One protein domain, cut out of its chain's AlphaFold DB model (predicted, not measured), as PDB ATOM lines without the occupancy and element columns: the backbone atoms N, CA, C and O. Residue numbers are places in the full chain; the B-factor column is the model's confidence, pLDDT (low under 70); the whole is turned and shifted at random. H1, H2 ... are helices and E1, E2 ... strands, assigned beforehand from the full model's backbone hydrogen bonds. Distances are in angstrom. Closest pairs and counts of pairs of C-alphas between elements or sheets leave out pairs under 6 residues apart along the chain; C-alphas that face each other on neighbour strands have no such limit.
ATOM      1  N   GLY A 267      13.179  12.757  36.995       51.22
ATOM      2  CA  GLY A 267      13.237  11.961  38.220       51.22
ATOM      3  C   GLY A 267      13.523  10.462  38.048       51.22
ATOM      4  O   GLY A 267      13.749   9.820  39.069       51.22
ATOM      5  N   SER A 268      13.539   9.873  36.841       48.69
ATOM      6  CA  SER A 268      14.049   8.494  36.674       48.69
ATOM      7  C   SER A 268      15.573   8.429  36.500       48.69
ATOM      8  O   SER A 268      16.217   9.358  36.009       48.69
ATOM      9  N   SER A 269      16.143   7.313  36.952       70.50
ATOM     10  CA  SER A 269      17.569   6.985  36.947       70.50
ATOM     11  C   SER A 269      17.741   5.513  36.571       70.50
ATOM     12  O   SER A 269      17.177   4.647  37.238       70.50
ATOM     13  N   ALA A 270      18.518   5.218  35.531       78.06
ATOM     14  CA  ALA A 270      18.857   3.844  35.166       78.06
ATOM     15  C   ALA A 270      20.124   3.369  35.899       78.06
ATOM     16  O   ALA A 270      21.046   4.161  36.113       78.06
ATOM     17  N   ILE A 271      20.169   2.083  36.253       81.94
ATOM     18  CA  ILE A 271      21.367   1.391  36.743       81.94
ATOM     19  C   ILE A 271      21.649   0.182  35.853       81.94
ATOM     20  O   ILE A 271      20.777  -0.661  35.649       81.94
ATOM     21  N   ASP A 272      22.887   0.089  35.376       78.50
ATOM     22  CA  ASP A 272      23.386  -1.045  34.605       78.50
ATOM     23  C   ASP A 272      24.000  -2.083  35.567       78.50
ATOM     24  O   ASP A 272      25.057  -1.858  36.164       78.50
ATOM     25  N   VAL A 273      23.325  -3.223  35.741       80.50
ATOM     26  CA  VAL A 273      23.782  -4.351  36.569       80.50
ATOM     27  C   VAL A 273      24.165  -5.511  35.655       80.50
ATOM     28  O   VAL A 273      23.377  -5.924  34.807       80.50
ATOM     29  N   SER A 274      25.362  -6.070  35.821       83.81
ATOM     30  CA  SER A 274      25.732  -7.314  35.145       83.81
ATOM     31  C   SER A 274      25.341  -8.523  35.990       83.81
ATOM     32  O   SER A 274      25.436  -8.497  37.216       83.81
ATOM     33  N   MET A 275      24.907  -9.595  35.337       85.38
ATOM     34  CA  MET A 275      24.451 -10.823  35.976       85.38
ATOM     35  C   MET A 275      25.029 -12.030  35.233       85.38
ATOM     36  O   MET A 275      24.603 -12.365  34.129       85.38
ATOM     37  N   VAL A 276      26.020 -12.690  35.824       84.44
ATOM     38  CA  VAL A 276      26.672 -13.874  35.258       84.44
ATOM     39  C   VAL A 276      25.950 -15.128  35.742       84.44
ATOM     40  O   VAL A 276      26.106 -15.549  36.887       84.44
ATOM     41  N   VAL A 277      25.179 -15.745  34.850       84.38
ATOM     42  CA  VAL A 277      24.558 -17.058  35.073       84.38
ATOM     43  C   VAL A 277      25.593 -18.132  34.740       84.38
ATOM     44  O   VAL A 277      26.000 -18.260  33.581       84.38
ATOM     45  N   THR A 278      26.052 -18.895  35.729       82.88
ATOM     46  CA  THR A 278      27.030 -19.978  35.527       82.88
ATOM     47  C   THR A 278      26.337 -21.330  35.359       82.88
ATOM     48  O   THR A 278      25.275 -21.594  35.928       82.88
ATOM     49  N   GLY A 279      26.918 -22.196  34.525       83.81
ATOM     50  CA  GLY A 279      26.344 -23.510  34.240       83.81
ATOM     51  C   GLY A 279      26.933 -24.202  33.010       83.81
ATOM     52  O   GLY A 279      27.705 -23.615  32.246       83.81
ATOM     53  N   ASP A 280      26.527 -25.458  32.803       78.50
ATOM     54  CA  ASP A 280      26.937 -26.335  31.690       78.50
ATOM     55  C   ASP A 280      26.429 -25.787  30.330       78.50
ATOM     56  O   ASP A 280      25.452 -26.275  29.742       78.50
ATOM     57  N   TYR A 281      27.077 -24.742  29.815       74.06
ATOM     58  CA  TYR A 281      26.710 -24.087  28.561       74.06
ATOM     59  C   TYR A 281      27.144 -24.904  27.336       74.06
ATOM     60  O   TYR A 281      28.303 -25.305  27.195       74.06
ATOM     61  N   ARG A 282      26.217 -25.136  26.399       75.31
ATOM     62  CA  ARG A 282      26.452 -25.959  25.208       75.31
ATOM     63  C   ARG A 282      26.008 -25.270  23.907       75.31
ATOM     64  O   ARG A 282      24.972 -25.636  23.350       75.31
ATOM     65  N   PRO A 283      26.806 -24.323  23.371       60.47
ATOM     66  CA  PRO A 283      26.455 -23.544  22.182       60.47
ATOM     67  C   PRO A 283      26.108 -24.432  20.975       60.47
ATOM     68  O   PRO A 283      26.951 -25.225  20.532       60.47
ATOM     69  N   PRO A 284      24.924 -24.270  20.355       66.75
ATOM     70  CA  PRO A 284      24.676 -24.779  19.013       66.75
ATOM     71  C   PRO A 284      25.629 -24.060  18.036       66.75
ATOM     72  O   PRO A 284      25.560 -22.838  17.921       66.75
ATOM     73  N   PRO A 285      26.513 -24.764  17.300       66.88
ATOM     74  CA  PRO A 285      27.707 -24.166  16.672       66.88
ATOM     75  C   PRO A 285      27.461 -23.248  15.452       66.88
ATOM     76  O   PRO A 285      28.384 -22.990  14.681       66.88
ATOM     77  N   TYR A 286      26.227 -22.778  15.254       72.38
ATOM     78  CA  TYR A 286      25.792 -21.927  14.139       72.38
ATOM     79  C   TYR A 286      24.746 -20.874  14.551       72.38
ATOM     80  O   TYR A 286      24.078 -20.326  13.674       72.38
ATOM     81  N   LEU A 287      24.536 -20.652  15.853       72.62
ATOM     82  CA  LEU A 287      23.396 -19.903  16.380       72.62
ATOM     83  C   LEU A 287      23.884 -18.740  17.257       72.62
ATOM     84  O   LEU A 287      24.660 -18.951  18.182       72.62
ATOM     85  N   ASP A 288      23.465 -17.524  16.909       76.94
ATOM     86  CA  ASP A 288      23.822 -16.277  17.599       76.94
ATOM     87  C   ASP A 288      22.936 -16.162  18.856       76.94
ATOM     88  O   ASP A 288      21.712 -16.104  18.719       76.94
ATOM     89  N   LEU A 289      23.522 -16.231  20.062       66.19
ATOM     90  CA  LEU A 289      22.750 -16.248  21.318       66.19
ATOM     91  C   LEU A 289      22.011 -14.938  21.544       66.19
ATOM     92  O   LEU A 289      20.836 -14.983  21.903       66.19
ATOM     93  N   ASP A 290      22.701 -13.815  21.324       75.94
ATOM     94  CA  ASP A 290      22.196 -12.452  21.496       75.94
ATOM     95  C   ASP A 290      20.795 -12.346  20.874       75.94
ATOM     96  O   ASP A 290      19.817 -12.063  21.559       75.94
ATOM     97  N   VAL A 291      20.679 -12.773  19.612       78.50
ATOM     98  CA  VAL A 291      19.447 -12.750  18.808       78.50
ATOM     99  C   VAL A 291      18.318 -13.591  19.413       78.50
ATOM    100  O   VAL A 291      17.156 -13.265  19.209       78.50
ATOM    101  N   ILE A 292      18.616 -14.669  20.147       76.06
ATOM    102  CA  ILE A 292      17.598 -15.537  20.767       76.06
ATOM    103  C   ILE A 292      17.214 -15.059  22.166       76.06
ATOM    104  O   ILE A 292      16.049 -15.193  22.535       76.06
ATOM    105  N   ALA A 293      18.140 -14.475  22.929       75.75
ATOM    106  CA  ALA A 293      17.791 -13.760  24.154       75.75
ATOM    107  C   ALA A 293      16.893 -12.554  23.819       75.75
ATOM    108  O   ALA A 293      15.818 -12.416  24.403       75.75
ATOM    109  N   GLU A 294      17.280 -11.774  22.805       80.00
ATOM    110  CA  GLU A 294      16.519 -10.658  22.230       80.00
ATOM    111  C   GLU A 294      15.124 -11.115  21.751       80.00
ATOM    112  O   GLU A 294      14.112 -10.632  22.264       80.00
ATOM    113  N   ASP A 295      15.026 -12.103  20.845       80.56
ATOM    114  CA  ASP A 295      13.731 -12.641  20.378       80.56
ATOM    115  C   ASP A 295      12.882 -13.182  21.541       80.56
ATOM    116  O   ASP A 295      11.665 -13.001  21.554       80.56
ATOM    117  N   SER A 296      13.485 -13.874  22.514       77.06
ATOM    118  CA  SER A 296      12.746 -14.506  23.614       77.06
ATOM    119  C   SER A 296      12.219 -13.490  24.625       77.06
ATOM    120  O   SER A 296      11.122 -13.688  25.150       77.06
ATOM    121  N   ILE A 297      12.952 -12.408  24.897       79.12
ATOM    122  CA  ILE A 297      12.491 -11.339  25.790       79.12
ATOM    123  C   ILE A 297      11.457 -10.477  25.061       79.12
ATOM    124  O   ILE A 297      10.336 -10.355  25.550       79.12
ATOM    125  N   ASN A 298      11.754 -10.000  23.847       84.19
ATOM    126  CA  ASN A 298      10.834  -9.169  23.059       84.19
ATOM    127  C   ASN A 298       9.493  -9.871  22.781       84.19
ATOM    128  O   ASN A 298       8.433  -9.256  22.865       84.19
ATOM    129  N   ARG A 299       9.506 -11.184  22.516       87.56
ATOM    130  CA  ARG A 299       8.288 -11.982  22.281       87.56
ATOM    131  C   ARG A 299       7.457 -12.253  23.535       87.56
ATOM    132  O   ARG A 299       6.288 -12.611  23.408       87.56
ATOM    133  N   ASN A 300       8.048 -12.135  24.723       90.31
ATOM    134  CA  ASN A 300       7.378 -12.381  26.002       90.31
ATOM    135  C   ASN A 300       7.254 -11.115  26.867       90.31
ATOM    136  O   ASN A 300       6.801 -11.233  28.007       90.31
ATOM    137  N   GLY A 301       7.615  -9.930  26.357       89.88
ATOM    138  CA  GLY A 301       7.655  -8.672  27.111       89.88
ATOM    139  C   GLY A 301       6.363  -8.409  27.885       89.88
ATOM    140  O   GLY A 301       6.402  -8.228  29.100       89.88
ATOM    141  N   ASP A 302       5.209  -8.548  27.228       89.31
ATOM    142  CA  ASP A 302       3.886  -8.407  27.854       89.31
ATOM    143  C   ASP A 302       3.648  -9.404  29.005       89.31
ATOM    144  O   ASP A 302       3.059  -9.043  30.029       89.31
ATOM    145  N   LYS A 303       4.131 -10.656  28.886       91.12
ATOM    146  CA  LYS A 303       4.056 -11.663  29.966       91.12
ATOM    147  C   LYS A 303       4.969 -11.268  31.129       91.12
ATOM    148  O   LYS A 303       4.561 -11.404  32.279       91.12
ATOM    149  N   VAL A 304       6.177 -10.771  30.861       86.94
ATOM    150  CA  VAL A 304       7.108 -10.331  31.916       86.94
ATOM    151  C   VAL A 304       6.546  -9.106  32.644       86.94
ATOM    152  O   VAL A 304       6.467  -9.115  33.868       86.94
ATOM    153  N   VAL A 305       6.061  -8.099  31.912       91.69
ATOM    154  CA  VAL A 305       5.464  -6.879  32.480       91.69
ATOM    155  C   VAL A 305       4.208  -7.189  33.292       91.69
ATOM    156  O   VAL A 305       4.092  -6.721  34.422       91.69
ATOM    157  N   SER A 306       3.288  -8.012  32.779       92.25
ATOM    158  CA  SER A 306       2.113  -8.439  33.558       92.25
ATOM    159  C   SER A 306       2.508  -9.248  34.797       92.25
ATOM    160  O   SER A 306       2.007  -8.959  35.876       92.25
ATOM    161  N   THR A 307       3.479 -10.163  34.698       92.62
ATOM    162  CA  THR A 307       3.979 -10.929  35.856       92.62
ATOM    163  C   THR A 307       4.627 -10.025  36.916       92.62
ATOM    164  O   THR A 307       4.409 -10.236  38.109       92.62
ATOM    165  N   LEU A 308       5.374  -8.992  36.512       88.44
ATOM    166  CA  LEU A 308       5.946  -7.988  37.420       88.44
ATOM    167  C   LEU A 308       4.864  -7.126  38.089       88.44
ATOM    168  O   LEU A 308       4.953  -6.876  39.289       88.44
ATOM    169  N   ARG A 309       3.825  -6.714  37.350       94.38
ATOM    170  CA  ARG A 309       2.666  -5.986  37.902       94.38
ATOM    171  C   ARG A 309       1.913  -6.829  38.934       94.38
ATOM    172  O   ARG A 309       1.707  -6.364  40.051       94.38
ATOM    173  N   ASP A 310       1.586  -8.073  38.589       94.50
ATOM    174  CA  ASP A 310       0.934  -9.060  39.458       94.50
ATOM    175  C   ASP A 310       1.712  -9.297  40.760       94.50
ATOM    176  O   ASP A 310       1.140  -9.295  41.852       94.50
ATOM    177  N   ARG A 311       3.029  -9.516  40.646       89.56
ATOM    178  CA  ARG A 311       3.931  -9.727  41.788       89.56
ATOM    179  C   ARG A 311       4.059  -8.464  42.634       89.56
ATOM    180  O   ARG A 311       3.959  -8.547  43.853       89.56
ATOM    181  N   GLY A 312       4.204  -7.300  42.000       92.88
ATOM    182  CA  GLY A 312       4.213  -6.002  42.672       92.88
ATOM    183  C   GLY A 312       2.939  -5.763  43.478       92.88
ATOM    184  O   GLY A 312       3.020  -5.431  44.657       92.88
ATOM    185  N   GLN A 313       1.771  -6.024  42.888       91.69
ATOM    186  CA  GLN A 313       0.482  -5.895  43.568       91.69
ATOM    187  C   GLN A 313       0.357  -6.856  44.763       91.69
ATOM    188  O   GLN A 313      -0.037  -6.420  45.841       91.69
ATOM    189  N   ARG A 314       0.762  -8.129  44.618       90.56
ATOM    190  CA  ARG A 314       0.795  -9.099  45.736       90.56
ATOM    191  C   ARG A 314       1.766  -8.701  46.852       90.56
ATOM    192  O   ARG A 314       1.487  -8.968  48.013       90.56
ATOM    193  N   ALA A 315       2.876  -8.048  46.514       89.69
ATOM    194  CA  ALA A 315       3.870  -7.558  47.469       89.69
ATOM    195  C   ALA A 315       3.530  -6.181  48.083       89.69
ATOM    196  O   ALA A 315       4.368  -5.612  48.783       89.69
ATOM    197  N   GLY A 316       2.362  -5.597  47.780       88.62
ATOM    198  CA  GLY A 316       1.997  -4.236  48.205       88.62
ATOM    199  C   GLY A 316       2.849  -3.123  47.571       88.62
ATOM    200  O   GLY A 316       2.853  -1.992  48.048       88.62
ATOM    201  N   ARG A 317       3.599  -3.426  46.503       87.00
ATOM    202  CA  ARG A 317       4.523  -2.511  45.816       87.00
ATOM    203  C   ARG A 317       3.904  -1.989  44.520       87.00
ATOM    204  O   ARG A 317       4.143  -2.529  43.439       87.00
ATOM    205  N   GLU A 318       3.180  -0.874  44.621       85.88
ATOM    206  CA  GLU A 318       2.581  -0.158  43.476       85.88
ATOM    207  C   GLU A 318       3.589   0.214  42.373       85.88
ATOM    208  O   GLU A 318       3.199   0.381  41.220       85.88
ATOM    209  N   TYR A 319       4.885   0.305  42.701       80.06
ATOM    210  CA  TYR A 319       5.976   0.643  41.779       80.06
ATOM    211  C   TYR A 319       5.857  -0.047  40.407       80.06
ATOM    212  O   TYR A 319       5.899   0.613  39.366       80.06
ATOM    213  N   PHE A 320       5.639  -1.366  40.396       87.56
ATOM    214  CA  PHE A 320       5.622  -2.155  39.160       87.56
ATOM    215  C   PHE A 320       4.400  -1.896  38.268       87.56
ATOM    216  O   PHE A 320       4.467  -2.172  37.071       87.56
ATOM    217  N   GLN A 321       3.318  -1.296  38.787       88.94
ATOM    218  CA  GLN A 321       2.153  -0.903  37.978       88.94
ATOM    219  C   GLN A 321       2.528   0.083  36.857       88.94
ATOM    220  O   GLN A 321       1.869   0.122  35.820       88.94
ATOM    221  N   ARG A 322       3.611   0.855  37.045       85.75
ATOM    222  CA  ARG A 322       4.082   1.879  36.100       85.75
ATOM    223  C   ARG A 322       4.924   1.333  34.945       85.75
ATOM    224  O   ARG A 322       5.113   2.055  33.970       85.75
ATOM    225  N   VAL A 323       5.413   0.091  35.019       88.44
ATOM    226  CA  VAL A 323       6.195  -0.529  33.933       88.44
ATOM    227  C   VAL A 323       5.275  -0.728  32.729       88.44
ATOM    228  O   VAL A 323       4.305  -1.481  32.822       88.44
ATOM    229  N   GLN A 324       5.530  -0.030  31.619       84.94
ATOM    230  CA  GLN A 324       4.658  -0.053  30.432       84.94
ATOM    231  C   GLN A 324       5.028  -1.147  29.425       84.94
ATOM    232  O   GLN A 324       4.136  -1.729  28.818       84.94
ATOM    233  N   GLY A 325       6.320  -1.443  29.285       87.19
ATOM    234  CA  GLY A 325       6.880  -2.412  28.346       87.19
ATOM    235  C   GLY A 325       8.293  -2.809  28.775       87.19
ATOM    236  O   GLY A 325       8.888  -2.143  29.622       87.19
ATOM    237  N   ILE A 326       8.819  -3.888  28.196       89.12
ATOM    238  CA  ILE A 326      10.231  -4.289  28.276       89.12
ATOM    239  C   ILE A 326      10.652  -4.670  26.858       89.12
ATOM    240  O   ILE A 326      10.031  -5.546  26.256       89.12
ATOM    241  N   GLU A 327      11.698  -4.027  26.343       87.06
ATOM    242  CA  GLU A 327      12.325  -4.358  25.063       87.06
ATOM    243  C   GLU A 327      13.831  -4.590  25.240       87.06
ATOM    244  O   GLU A 327      14.464  -4.079  26.164       87.06
ATOM    245  N   THR A 328      14.405  -5.375  24.336       85.19
ATOM    246  CA  THR A 328      15.831  -5.700  24.263       85.19
ATOM    247  C   THR A 328      16.326  -5.403  22.858       85.19
ATOM    248  O   THR A 328      15.786  -5.909  21.872       85.19
ATOM    249  N   VAL A 329      17.329  -4.529  22.766       76.25
ATOM    250  CA  VAL A 329      17.799  -3.948  21.503       76.25
ATOM    251  C   VAL A 329      19.131  -4.571  21.115       76.25
ATOM    252  O   VAL A 329      20.079  -4.565  21.903       76.25
ATOM    253  N   ALA A 330      19.227  -5.055  19.877       73.69
ATOM    254  CA  ALA A 330      20.402  -5.777  19.423       73.69
ATOM    255  C   ALA A 330      21.684  -4.942  19.541       73.69
ATOM    256  O   ALA A 330      21.761  -3.815  19.039       73.69
ATOM    257  N   ARG A 331      22.758  -5.522  20.097       67.12
ATOM    258  CA  ARG A 331      24.078  -4.856  20.244       67.12
ATOM    259  C   ARG A 331      24.614  -4.278  18.921       67.12
ATOM    260  O   ARG A 331      25.354  -3.292  18.890       67.12
ATOM    261  N   LYS A 332      24.213  -4.901  17.811       66.50
ATOM    262  CA  LYS A 332      24.522  -4.509  16.430       66.50
ATOM    263  C   LYS A 332      23.716  -3.269  15.995       66.50
ATOM    264  O   LYS A 332      24.239  -2.428  15.277       66.50
ATOM    265  N   GLU A 333      22.484  -3.100  16.464       64.06
ATOM    266  CA  GLU A 333      21.617  -1.952  16.152       64.06
ATOM    267  C   GLU A 333      21.941  -0.725  17.012       64.06
ATOM    268  O   GLU A 333      22.024   0.383  16.475       64.06
ATOM    269  N   CYS A 787      33.481 -28.613  33.934       60.59
ATOM    270  CA  CYS A 787      33.628 -27.179  34.229       60.59
ATOM    271  C   CYS A 787      34.249 -26.861  35.609       60.59
ATOM    272  O   CYS A 787      34.565 -25.701  35.874       60.59
ATOM    273  N   ASP A 788      34.499 -27.874  36.447       60.66
ATOM    274  CA  ASP A 788      35.002 -27.774  37.832       60.66
ATOM    275  C   ASP A 788      36.391 -27.109  37.978       60.66
ATOM    276  O   ASP A 788      36.867 -26.861  39.090       60.66
ATOM    277  N   HIS A 789      37.086 -26.839  36.871       68.94
ATOM    278  CA  HIS A 789      38.389 -26.171  36.844       68.94
ATOM    279  C   HIS A 789      38.336 -24.899  35.980       68.94
ATOM    280  O   HIS A 789      38.752 -24.928  34.815       68.94
ATOM    281  N   PRO A 790      37.861 -23.762  36.535       58.31
ATOM    282  CA  PRO A 790      37.614 -22.545  35.764       58.31
ATOM    283  C   PRO A 790      38.864 -22.013  35.052       58.31
ATOM    284  O   PRO A 790      38.759 -21.602  33.903       58.31
ATOM    285  N   GLU A 791      40.057 -22.095  35.654       64.50
ATOM    286  CA  GLU A 791      41.310 -21.676  34.998       64.50
ATOM    287  C   GLU A 791      41.616 -22.482  33.723       64.50
ATOM    288  O   GLU A 791      42.033 -21.919  32.708       64.50
ATOM    289  N   LEU A 792      41.374 -23.799  33.746       66.25
ATOM    290  CA  LEU A 792      41.582 -24.687  32.599       66.25
ATOM    291  C   LEU A 792      40.504 -24.487  31.529       66.25
ATOM    292  O   LEU A 792      40.829 -24.484  30.340       66.25
ATOM    293  N   ALA A 793      39.252 -24.258  31.932       62.00
ATOM    294  CA  ALA A 793      38.167 -23.902  31.022       62.00
ATOM    295  C   ALA A 793      38.460 -22.569  30.301       62.00
ATOM    296  O   ALA A 793      38.422 -22.511  29.067       62.00
ATOM    297  N   HIS A 794      38.885 -21.537  31.041       59.03
ATOM    298  CA  HIS A 794      39.278 -20.233  30.494       59.03
ATOM    299  C   HIS A 794      40.480 -20.347  29.542       59.03
ATOM    300  O   HIS A 794      40.448 -19.811  28.433       59.03
ATOM    301  N   ALA A 795      41.518 -21.105  29.921       67.88
ATOM    302  CA  ALA A 795      42.692 -21.348  29.077       67.88
ATOM    303  C   ALA A 795      42.370 -22.141  27.794       67.88
ATOM    304  O   ALA A 795      43.046 -21.975  26.775       67.88
ATOM    305  N   ALA A 796      41.333 -22.984  27.822       67.00
ATOM    306  CA  ALA A 796      40.829 -23.723  26.667       67.00
ATOM    307  C   ALA A 796      39.802 -22.935  25.822       67.00
ATOM    308  O   ALA A 796      39.444 -23.386  24.732       67.00
ATOM    309  N   GLY A 797      39.354 -21.760  26.282       57.47
ATOM    310  CA  GLY A 797      38.357 -20.927  25.601       57.47
ATOM    311  C   GLY A 797      36.905 -21.385  25.788       57.47
ATOM    312  O   GLY A 797      36.055 -21.032  24.971       57.47
ATOM    313  N   TYR A 798      36.619 -22.166  26.833       61.12
ATOM    314  CA  TYR A 798      35.266 -22.562  27.225       61.12
ATOM    315  C   TYR A 798      34.787 -21.696  28.395       61.12
ATOM    316  O   TYR A 798      35.237 -21.854  29.526       61.12
ATOM    317  N   THR A 799      33.849 -20.787  28.131       57.62
ATOM    318  CA  THR A 799      33.138 -20.035  29.170       57.62
ATOM    319  C   THR A 799      31.954 -20.864  29.676       57.62
ATOM    320  O   THR A 799      30.930 -20.958  28.997       57.62
ATOM    321  N   CYS A 800      32.082 -21.466  30.863       73.50
ATOM    322  CA  CYS A 800      31.013 -22.217  31.547       73.50
ATOM    323  C   CYS A 800      29.976 -21.286  32.217       73.50
ATOM    324  O   CYS A 800      29.631 -21.430  33.389       73.50
ATOM    325  N   GLY A 801      29.534 -20.265  31.485       79.19
ATOM    326  CA  GLY A 801      28.622 -19.239  31.971       79.19
ATOM    327  C   GLY A 801      28.286 -18.212  30.895       79.19
ATOM    328  O   GLY A 801      28.976 -18.099  29.878       79.19
ATOM    329  N   MET A 802      27.203 -17.483  31.137       82.81
ATOM    330  CA  MET A 802      26.642 -16.445  30.283       82.81
ATOM    331  C   MET A 802      26.497 -15.165  31.097       82.81
ATOM    332  O   MET A 802      25.789 -15.135  32.100       82.81
ATOM    333  N   GLU A 803      27.151 -14.102  30.641       81.44
ATOM    334  CA  GLU A 803      26.953 -12.766  31.188       81.44
ATOM    335  C   GLU A 803      25.705 -12.131  30.560       81.44
ATOM    336  O   GLU A 803      25.588 -12.031  29.337       81.44
ATOM    337  N   VAL A 804      24.759 -11.735  31.409       81.62
ATOM    338  CA  VAL A 804      23.501 -11.072  31.063       81.62
ATOM    339  C   VAL A 804      23.545  -9.667  31.649       81.62
ATOM    340  O   VAL A 804      23.540  -9.497  32.865       81.62
ATOM    341  N   HIS A 805      23.582  -8.642  30.802       80.69
ATOM    342  CA  HIS A 805      23.508  -7.258  31.269       80.69
ATOM    343  C   HIS A 805      22.039  -6.842  31.438       80.69
ATOM    344  O   HIS A 805      21.250  -6.936  30.496       80.69
ATOM    345  N   LEU A 806      21.677  -6.380  32.634       81.75
ATOM    346  CA  LEU A 806      20.342  -5.918  33.008       81.75
ATOM    347  C   LEU A 806      20.360  -4.399  33.210       81.75
ATOM    348  O   LEU A 806      21.046  -3.888  34.092       81.75
ATOM    349  N   ILE A 807      19.573  -3.678  32.411       83.88
ATOM    350  CA  ILE A 807      19.374  -2.232  32.568       83.88
ATOM    351  C   ILE A 807      18.114  -2.024  33.412       83.88
ATOM    352  O   ILE A 807      16.995  -2.250  32.947       83.88
ATOM    353  N   LEU A 808      18.293  -1.620  34.668       83.62
ATOM    354  CA  LEU A 808      17.212  -1.381  35.621       83.62
ATOM    355  C   LEU A 808      16.815   0.099  35.596       83.62
ATOM    356  O   LEU A 808      17.494   0.934  36.197       83.62
ATOM    357  N   GLU A 809      15.706   0.454  34.936       82.62
ATOM    358  CA  GLU A 809      15.150   1.806  35.078       82.62
ATOM    359  C   GLU A 809      14.428   1.955  36.427       82.62
ATOM    360  O   GLU A 809      13.374   1.356  36.672       82.62
ATOM    361  N   VAL A 810      14.985   2.798  37.300       80.19
ATOM    362  CA  VAL A 810      14.388   3.154  38.587       80.19
ATOM    363  C   VAL A 810      13.727   4.526  38.488       80.19
ATOM    364  O   VAL A 810      14.388   5.560  38.395       80.19
ATOM    365  N   SER A 811      12.398   4.561  38.528       68.25
ATOM    366  CA  SER A 811      11.645   5.815  38.556       68.25
ATOM    367  C   SER A 811      11.607   6.410  39.973       68.25
ATOM    368  O   SER A 811      11.139   5.770  40.911       68.25
ATOM    369  N   TYR A 812      12.072   7.655  40.121       55.91
ATOM    370  CA  TYR A 812      12.034   8.453  41.357       55.91
ATOM    371  C   TYR A 812      12.872   7.933  42.537       55.91
ATOM    372  O   TYR A 812      12.465   8.037  43.697       55.91
ATOM    373  N   ALA A 813      14.093   7.463  42.267       59.12
ATOM    374  CA  ALA A 813      15.093   7.297  43.317       59.12
ATOM    375  C   ALA A 813      15.734   8.647  43.699       59.12
ATOM    376  O   ALA A 813      16.540   9.206  42.961       59.12
ATOM    377  N   PHE A 814      15.430   9.140  44.903       78.31
ATOM    378  CA  PHE A 814      16.208  10.203  45.566       78.31
ATOM    379  C   PHE A 814      17.453   9.663  46.302       78.31
ATOM    380  O   PHE A 814      18.140  10.416  46.994       78.31
ATOM    381  N   LEU A 815      17.720   8.358  46.202       81.69
ATOM    382  CA  LEU A 815      18.864   7.698  46.826       81.69
ATOM    383  C   LEU A 815      20.144   7.939  46.002       81.69
ATOM    384  O   LEU A 815      20.059   8.040  44.777       81.69
ATOM    385  N   PRO A 816      21.334   8.004  46.634       86.81
ATOM    386  CA  PRO A 816      22.606   7.982  45.914       86.81
ATOM    387  C   PRO A 816      22.716   6.752  45.006       86.81
ATOM    388  O   PRO A 816      22.254   5.673  45.377       86.81
ATOM    389  N   TYR A 817      23.363   6.910  43.846       83.56
ATOM    390  CA  TYR A 817      23.569   5.824  42.877       83.56
ATOM    391  C   TYR A 817      24.233   4.600  43.520       83.56
ATOM    392  O   TYR A 817      23.758   3.492  43.318       83.56
ATOM    393  N   GLU A 818      25.263   4.823  44.343       85.06
ATOM    394  CA  GLU A 818      25.972   3.801  45.129       85.06
ATOM    395  C   GLU A 818      24.980   2.919  45.906       85.06
ATOM    396  O   GLU A 818      24.819   1.741  45.600       85.06
ATOM    397  N   LEU A 819      24.205   3.527  46.812       87.88
ATOM    398  CA  LEU A 819      23.216   2.830  47.638       87.88
ATOM    399  C   LEU A 819      22.118   2.148  46.806       87.88
ATOM    400  O   LEU A 819      21.667   1.062  47.160       87.88
ATOM    401  N   LEU A 820      21.665   2.773  45.716       87.62
ATOM    402  CA  LEU A 820      20.641   2.189  44.847       87.62
ATOM    403  C   LEU A 820      21.179   0.975  44.068       87.62
ATOM    404  O   LEU A 820      20.428   0.035  43.810       87.62
ATOM    405  N   SER A 821      22.470   0.979  43.733       86.88
ATOM    406  CA  SER A 821      23.154  -0.120  43.056       86.88
ATOM    407  C   SER A 821      23.483  -1.268  44.012       86.88
ATOM    408  O   SER A 821      23.247  -2.425  43.667       86.88
ATOM    409  N   ASP A 822      23.927  -0.959  45.235       88.12
ATOM    410  CA  ASP A 822      24.107  -1.936  46.317       88.12
ATOM    411  C   ASP A 822      22.776  -2.633  46.637       88.12
ATOM    412  O   ASP A 822      22.704  -3.859  46.694       88.12
ATOM    413  N   MET A 823      21.686  -1.862  46.766       89.25
ATOM    414  CA  MET A 823      20.337  -2.406  46.960       89.25
ATOM    415  C   MET A 823      19.861  -3.262  45.778       89.25
ATOM    416  O   MET A 823      19.093  -4.196  45.996       89.25
ATOM    417  N   ALA A 824      20.288  -2.972  44.545       88.31
ATOM    418  CA  ALA A 824      19.949  -3.786  43.378       88.31
ATOM    419  C   ALA A 824      20.709  -5.124  43.364       88.31
ATOM    420  O   ALA A 824      20.097  -6.155  43.099       88.31
ATOM    421  N   VAL A 825      22.005  -5.120  43.700       90.38
ATOM    422  CA  VAL A 825      22.821  -6.340  43.861       90.38
ATOM    423  C   VAL A 825      22.274  -7.214  44.986       90.38
ATOM    424  O   VAL A 825      21.930  -8.367  44.738       90.38
ATOM    425  N   VAL A 826      22.075  -6.650  46.183       92.81
ATOM    426  CA  VAL A 826      21.520  -7.387  47.331       92.81
ATOM    427  C   VAL A 826      20.136  -7.955  47.004       92.81
ATOM    428  O   VAL A 826      19.873  -9.109  47.312       92.81
ATOM    429  N   ALA A 827      19.271  -7.210  46.306       91.81
ATOM    430  CA  ALA A 827      17.961  -7.725  45.903       91.81
ATOM    431  C   ALA A 827      18.032  -8.865  44.866       91.81
ATOM    432  O   ALA A 827      17.124  -9.694  44.835       91.81
ATOM    433  N   ILE A 828      19.069  -8.931  44.023       91.56
ATOM    434  CA  ILE A 828      19.276 -10.058  43.097       91.56
ATOM    435  C   ILE A 828      19.831 -11.272  43.853       91.56
ATOM    436  O   ILE A 828      19.349 -12.379  43.641       91.56
ATOM    437  N   GLU A 829      20.778 -11.068  44.772       91.75
ATOM    438  CA  GLU A 829      21.368 -12.131  45.601       91.75
ATOM    439  C   GLU A 829      20.350 -12.742  46.582       91.75
ATOM    440  O   GLU A 829      20.203 -13.961  46.641       91.75
ATOM    441  N   GLU A 830      19.560 -11.919  47.286       94.88
ATOM    442  CA  GLU A 830      18.480 -12.373  48.184       94.88
ATOM    443  C   GLU A 830      17.403 -13.204  47.465       94.88
ATOM    444  O   GLU A 830      16.713 -14.002  48.101       94.88
ATOM    445  N   ASN A 831      17.251 -13.026  46.147       94.00
ATOM    446  CA  ASN A 831      16.243 -13.697  45.327       94.00
ATOM    447  C   ASN A 831      16.867 -14.641  44.276       94.00
ATOM    448  O   ASN A 831      16.174 -15.040  43.339       94.00
ATOM    449  N   GLU A 832      18.140 -15.036  44.435       92.50
ATOM    450  CA  GLU A 832      18.867 -15.911  43.495       92.50
ATOM    451  C   GLU A 832      18.086 -17.197  43.183       92.50
ATOM    452  O   GLU A 832      17.969 -17.589  42.023       92.50
ATOM    453  N   SER A 833      17.510 -17.837  44.203       91.88
ATOM    454  CA  SER A 833      16.773 -19.096  44.054       91.88
ATOM    455  C   SER A 833      15.471 -18.939  43.264       91.88
ATOM    456  O   SER A 833      15.195 -19.757  42.387       91.88
ATOM    457  N   GLU A 834      14.696 -17.873  43.501       91.38
ATOM    458  CA  GLU A 834      13.499 -17.597  42.697       91.38
ATOM    459  C   GLU A 834      13.871 -17.177  41.266       91.38
ATOM    460  O   GLU A 834      13.180 -17.537  40.312       91.38
ATOM    461  N   LEU A 835      14.978 -16.454  41.090       89.69
ATOM    462  CA  LEU A 835      15.463 -16.061  39.772       89.69
ATOM    463  C   LEU A 835      15.949 -17.275  38.964       89.69
ATOM    464  O   LEU A 835      15.591 -17.399  37.793       89.69
ATOM    465  N   LEU A 836      16.666 -18.211  39.592       89.06
ATOM    466  CA  LEU A 836      16.990 -19.516  39.010       89.06
ATOM    467  C   LEU A 836      15.718 -20.283  38.636       89.06
ATOM    468  O   LEU A 836      15.601 -20.716  37.492       89.06
ATOM    469  N   ASP A 837      14.732 -20.393  39.531       90.00
ATOM    470  CA  ASP A 837      13.463 -21.080  39.242       90.00
ATOM    471  C   ASP A 837      12.659 -20.416  38.106       90.00
ATOM    472  O   ASP A 837      12.047 -21.115  37.294       90.00
ATOM    473  N   LEU A 838      12.711 -19.088  37.962       88.19
ATOM    474  CA  LEU A 838      12.130 -18.371  36.819       88.19
ATOM    475  C   LEU A 838      12.873 -18.668  35.507       88.19
ATOM    476  O   LEU A 838      12.234 -18.895  34.477       88.19
ATOM    477  N   ILE A 839      14.210 -18.698  35.522       86.06
ATOM    478  CA  ILE A 839      15.024 -19.056  34.348       86.06
ATOM    479  C   ILE A 839      14.821 -20.550  33.997       86.06
ATOM    480  O   ILE A 839      14.791 -20.905  32.817       86.06
ATOM    481  N   HIS A 840      14.571 -21.411  34.991       85.00
ATOM    482  CA  HIS A 840      14.176 -22.813  34.823       85.00
ATOM    483  C   HIS A 840      12.751 -22.984  34.257       85.00
ATOM    484  O   HIS A 840      12.547 -23.834  33.384       85.00
ATOM    485  N   GLU A 841      11.756 -22.185  34.674       89.69
ATOM    486  CA  GLU A 841      10.410 -22.194  34.058       89.69
ATOM    487  C   GLU A 841      10.500 -21.831  32.563       89.69
ATOM    488  O   GLU A 841       9.827 -22.426  31.712       89.69
ATOM    489  N   GLN A 842      11.387 -20.891  32.224       85.88
ATOM    490  CA  GLN A 842      11.643 -20.434  30.861       85.88
ATOM    491  C   GLN A 842      12.503 -21.436  30.071       85.88
ATOM    492  O   GLN A 842      13.675 -21.205  29.772       85.88
ATOM    493  N   GLN A 843      11.867 -22.531  29.631       75.50
ATOM    494  CA  GLN A 843      12.455 -23.658  28.876       75.50
ATOM    495  C   GLN A 843      13.357 -23.289  27.677       75.50
ATOM    496  O   GLN A 843      14.101 -24.144  27.197       75.50
ATOM    497  N   ALA A 844      13.311 -22.048  27.184       79.19
ATOM    498  CA  ALA A 844      14.267 -21.519  26.215       79.19
ATOM    499  C   ALA A 844      15.725 -21.653  26.701       79.19
ATOM    500  O   ALA A 844      16.570 -22.141  25.943       79.19
ATOM    501  N   PHE A 845      16.020 -21.312  27.961       71.12
ATOM    502  CA  PHE A 845      17.381 -21.367  28.511       71.12
ATOM    503  C   PHE A 845      17.917 -22.801  28.600       71.12
ATOM    504  O   PHE A 845      19.063 -23.047  28.222       71.12
ATOM    505  N   TYR A 846      17.074 -23.784  28.933       72.06
ATOM    506  CA  TYR A 846      17.447 -25.206  28.918       72.06
ATOM    507  C   TYR A 846      17.813 -25.770  27.528       72.06
ATOM    508  O   TYR A 846      18.326 -26.887  27.426       72.06
ATOM    509  N   THR A 847      17.581 -25.033  26.433       77.56
ATOM    510  CA  THR A 847      18.115 -25.420  25.110       77.56
ATOM    511  C   THR A 847      19.599 -25.066  24.929       77.56
ATOM    512  O   THR A 847      20.226 -25.543  23.980       77.56
ATOM    513  N   PHE A 848      20.160 -24.291  25.864       77.88
ATOM    514  CA  PHE A 848      21.519 -23.751  25.851       77.88
ATOM    515  C   PHE A 848      22.343 -24.167  27.074       77.88
ATOM    516  O   PHE A 848      23.506 -24.535  26.914       77.88
ATOM    517  N   PHE A 849      21.742 -24.157  28.263       82.19
ATOM    518  CA  PHE A 849      22.361 -24.555  29.528       82.19
ATOM    519  C   PHE A 849      21.781 -25.892  29.976       82.19
ATOM    520  O   PHE A 849      20.567 -26.087  29.977       82.19
ATOM    521  N   ARG A 850      22.647 -26.844  30.320       78.56
ATOM    522  CA  ARG A 850      22.216 -28.179  30.757       78.56
ATOM    523  C   ARG A 850      21.858 -28.209  32.243       78.56
ATOM    524  O   ARG A 850      20.879 -28.853  32.602       78.56
ATOM    525  N   ASN A 851      22.644 -27.494  33.042       80.25
ATOM    526  CA  ASN A 851      22.389 -27.120  34.429       80.25
ATOM    527  C   ASN A 851      22.679 -25.608  34.528       80.25
ATOM    528  O   ASN A 851      23.497 -25.104  33.748       80.25
ATOM    529  N   MET A 852      22.005 -24.900  35.431       83.94
ATOM    530  CA  MET A 852      22.289 -23.508  35.794       83.94
ATOM    531  C   MET A 852      22.345 -23.485  37.313       83.94
ATOM    532  O   MET A 852      21.344 -23.766  37.970       83.94
ATOM    533  N   ASP A 853      23.542 -23.267  37.842       85.62
ATOM    534  CA  ASP A 853      23.880 -23.689  39.204       85.62
ATOM    535  C   ASP A 853      24.114 -22.493  40.143       85.62
ATOM    536  O   ASP A 853      24.046 -22.658  41.360       85.62
ATOM    537  N   GLN A 854      24.363 -21.297  39.588       88.06
ATOM    538  CA  GLN A 854      24.517 -20.042  40.329       88.06
ATOM    539  C   GLN A 854      24.225 -18.813  39.442       88.06
ATOM    540  O   GLN A 854      24.434 -18.839  38.223       88.06
ATOM    541  N   VAL A 855      23.789 -17.712  40.061       87.94
ATOM    542  CA  VAL A 855      23.604 -16.387  39.451       87.94
ATOM    543  C   VAL A 855      24.421 -15.355  40.230       87.94
ATOM    544  O   VAL A 855      24.016 -14.874  41.283       87.94
ATOM    545  N   LEU A 856      25.577 -14.974  39.690       88.25
ATOM    546  CA  LEU A 856      26.449 -13.962  40.287       88.25
ATOM    547  C   LEU A 856      26.078 -12.571  39.757       88.25
ATOM    548  O   LEU A 856      26.231 -12.313  38.562       88.25
ATOM    549  N   SER A 857      25.626 -11.661  40.619       89.81
ATOM    550  CA  SER A 857      25.362 -10.268  40.229       89.81
ATOM    551  C   SER A 857      26.571  -9.358  40.494       89.81
ATOM    552  O   SER A 857      27.382  -9.622  41.380       89.81
ATOM    553  N   ARG A 858      26.734  -8.294  39.698       89.31
ATOM    554  CA  ARG A 858      27.768  -7.270  39.901       89.31
ATOM    555  C   ARG A 858      27.343  -5.924  39.316       89.31
ATOM    556  O   ARG A 858      26.939  -5.843  38.157       89.31
ATOM    557  N   VAL A 859      27.537  -4.846  40.075       87.56
ATOM    558  CA  VAL A 859      27.482  -3.470  39.551       87.56
ATOM    559  C   VAL A 859      28.516  -3.273  38.436       87.56
ATOM    560  O   VAL A 859      29.680  -3.652  38.593       87.56
ATOM    561  N   ILE A 860      28.124  -2.634  37.329       84.00
ATOM    562  CA  ILE A 860      29.080  -2.148  36.322       84.00
ATOM    563  C   ILE A 860      29.664  -0.817  36.818       84.00
ATOM    564  O   ILE A 860      29.208   0.272  36.482       84.00
ATOM    565  N   GLU A 861      30.663  -0.918  37.693       77.75
ATOM    566  CA  GLU A 861      31.333   0.236  38.298       77.75
ATOM    567  C   GLU A 861      32.008   1.125  37.235       77.75
ATOM    568  O   GLU A 861      32.808   0.657  36.426       77.75
ATOM    569  N   GLY A 862      31.738   2.432  37.280       64.88
ATOM    570  CA  GLY A 862      32.447   3.458  36.503       64.88
ATOM    571  C   GLY A 862      31.830   3.818  35.147       64.88
ATOM    572  O   GLY A 862      31.906   4.983  34.761       64.88
ATOM    573  N   ASP A 863      31.160   2.880  34.477       51.31
ATOM    574  CA  ASP A 863      30.459   3.114  33.207       51.31
ATOM    575  C   ASP A 863      28.936   2.994  33.395       51.31
ATOM    576  O   ASP A 863      28.334   1.969  33.079       51.31
ATOM    577  N   MET A 864      28.279   4.091  33.804       52.41
ATOM    578  CA  MET A 864      26.905   4.310  33.326       52.41
ATOM    579  C   MET A 864      26.972   4.283  31.800       52.41
ATOM    580  O   MET A 864      27.734   5.069  31.221       52.41
ATOM    581  N   THR A 865      26.171   3.456  31.129       48.31
ATOM    582  CA  THR A 865      26.108   3.516  29.669       48.31
ATOM    583  C   THR A 865      25.616   4.902  29.251       48.31
ATOM    584  O   THR A 865      24.439   5.247  29.359       48.31
ATOM    585  N   LEU A 866      26.547   5.747  28.784       43.31
ATOM    586  CA  LEU A 866      26.243   7.072  28.253       43.31
ATOM    587  C   LEU A 866      25.335   6.880  27.040       43.31
ATOM    588  O   LEU A 866      25.816   6.643  25.928       43.31
ATOM    589  N   ALA A 867      24.023   6.953  27.286       42.34
ATOM    590  CA  ALA A 867      23.001   6.552  26.334       42.34
ATOM    591  C   ALA A 867      23.282   7.176  24.956       42.34
ATOM    592  O   ALA A 867      23.757   8.320  24.890       42.34
ATOM    593  N   PRO A 868      23.022   6.454  23.849       41.81
ATOM    594  CA  PRO A 868      23.582   6.769  22.537       41.81
ATOM    595  C   PRO A 868      23.277   8.212  22.135       41.81
ATOM    596  O   PRO A 868      22.114   8.632  22.119       41.81
ATOM    597  N   THR A 869      24.333   9.000  21.892       37.91
ATOM    598  CA  THR A 869      24.247  10.448  21.643       37.91
ATOM    599  C   THR A 869      23.220  10.738  20.557       37.91
ATOM    600  O   THR A 869      23.305  10.224  19.439       37.91
TER     601      THR A 869
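Overview. This is residues 267 to 333 and 787 to 869 of the 1130 residues of an uncharacterized protein of Thalassiosira oceanica (UniProt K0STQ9). A twisted sheet of three antiparallel strands, in the order E2 E1 E3, has H5 and H6 over one face, making two layers. H1, H2 and H3 follow one another in an arc away from the sheet, and residues 791 to 797, of which 791 to 796 belong to H4, stick out at the far end from H2 and H3. The printed part has 150 residues, with six named helices and three named strands in the order E1 H1 H2 H3 H4 E2 H5 H6 E3; the class is mixed, helices and strands. The whole is compact, with a radius of gyration of the C-alphas of 16.6 A and spans of 46 by 34 by 33 A.

Arrangement. E1, residues 268 to 281, is the inner strand. E2, residues 801 to 811, is an edge strand antiparallel to E1 at 161 degrees, with N 273 and O 806 within hydrogen-bond range at 2.9 A. E3, residues 849 to 859, is the other edge strand, antiparallel to E1 at 148 degrees, with N 276 and O 856 at 2.8 A. E1 bends by 53 degrees at residue 278, and E3 by 69 degrees at residue 853. H5, residues 817 to 829, is on the sheet at a height of 7.7 A, over E1, and only just slantwise to it at 32 degrees on the local plane; its closest C-alphas to E3 are those of Val 825 and Ser 857, 5.9 A apart. H6, residues 832 to 841, is on the same face at a height of 9.3 A, over E3, slantwise to it at 41 degrees on the local plane; the closest C-alphas, Glu 832 and Val 855, are 6.2 A apart. E2, H5 H6 and E3 form a split strand-helix-strand unit, two strands running the same way with E1 between them, and its crossover is right-handed. H1, residues 289 to 298, and H2, residues 301 to 314, meet only through their link. H3, residues 318 to 322, touches residues 308 to 313 of H2, the closest C-alphas being those of Arg 309 and Phe 320, 5.0 A apart. H1, H2, H3 and H4, residues 790 to 796, are not on the sheet. Every O i to N i+4 pair is within hydrogen-bond range in H1, H2, H4, H5 and H6; H3 has 0 of 1, but 2 of 2 O i to N i+3 pairs.

Along the chain. E1 begins at C-alpha 268 (14.049, 8.494, 36.674) and is 35.9 A long; E2 is 31.0 A and E3 23.9 A, ending at C-alpha 859 (27.482, -3.470, 39.551). H2 is 19.9 A long, H5 18.3 A, H6 14.1 A and H1 14.0 A; H4 is 9.7 A and H3 7.8 A.

Size, cuts and confidence. The C-alphas farthest apart, of Gly 316 and Ala 796, are 48.5 A apart. Residues 334 to 786 are not printed, and C-alphas 333 and 787 are 33.3 A apart across this cut. Of the links that are printed whole, none is long. Mean pLDDT of the printed part is 78.8; 33 residues are under 70, among them 787 to 799 and 862 to 869.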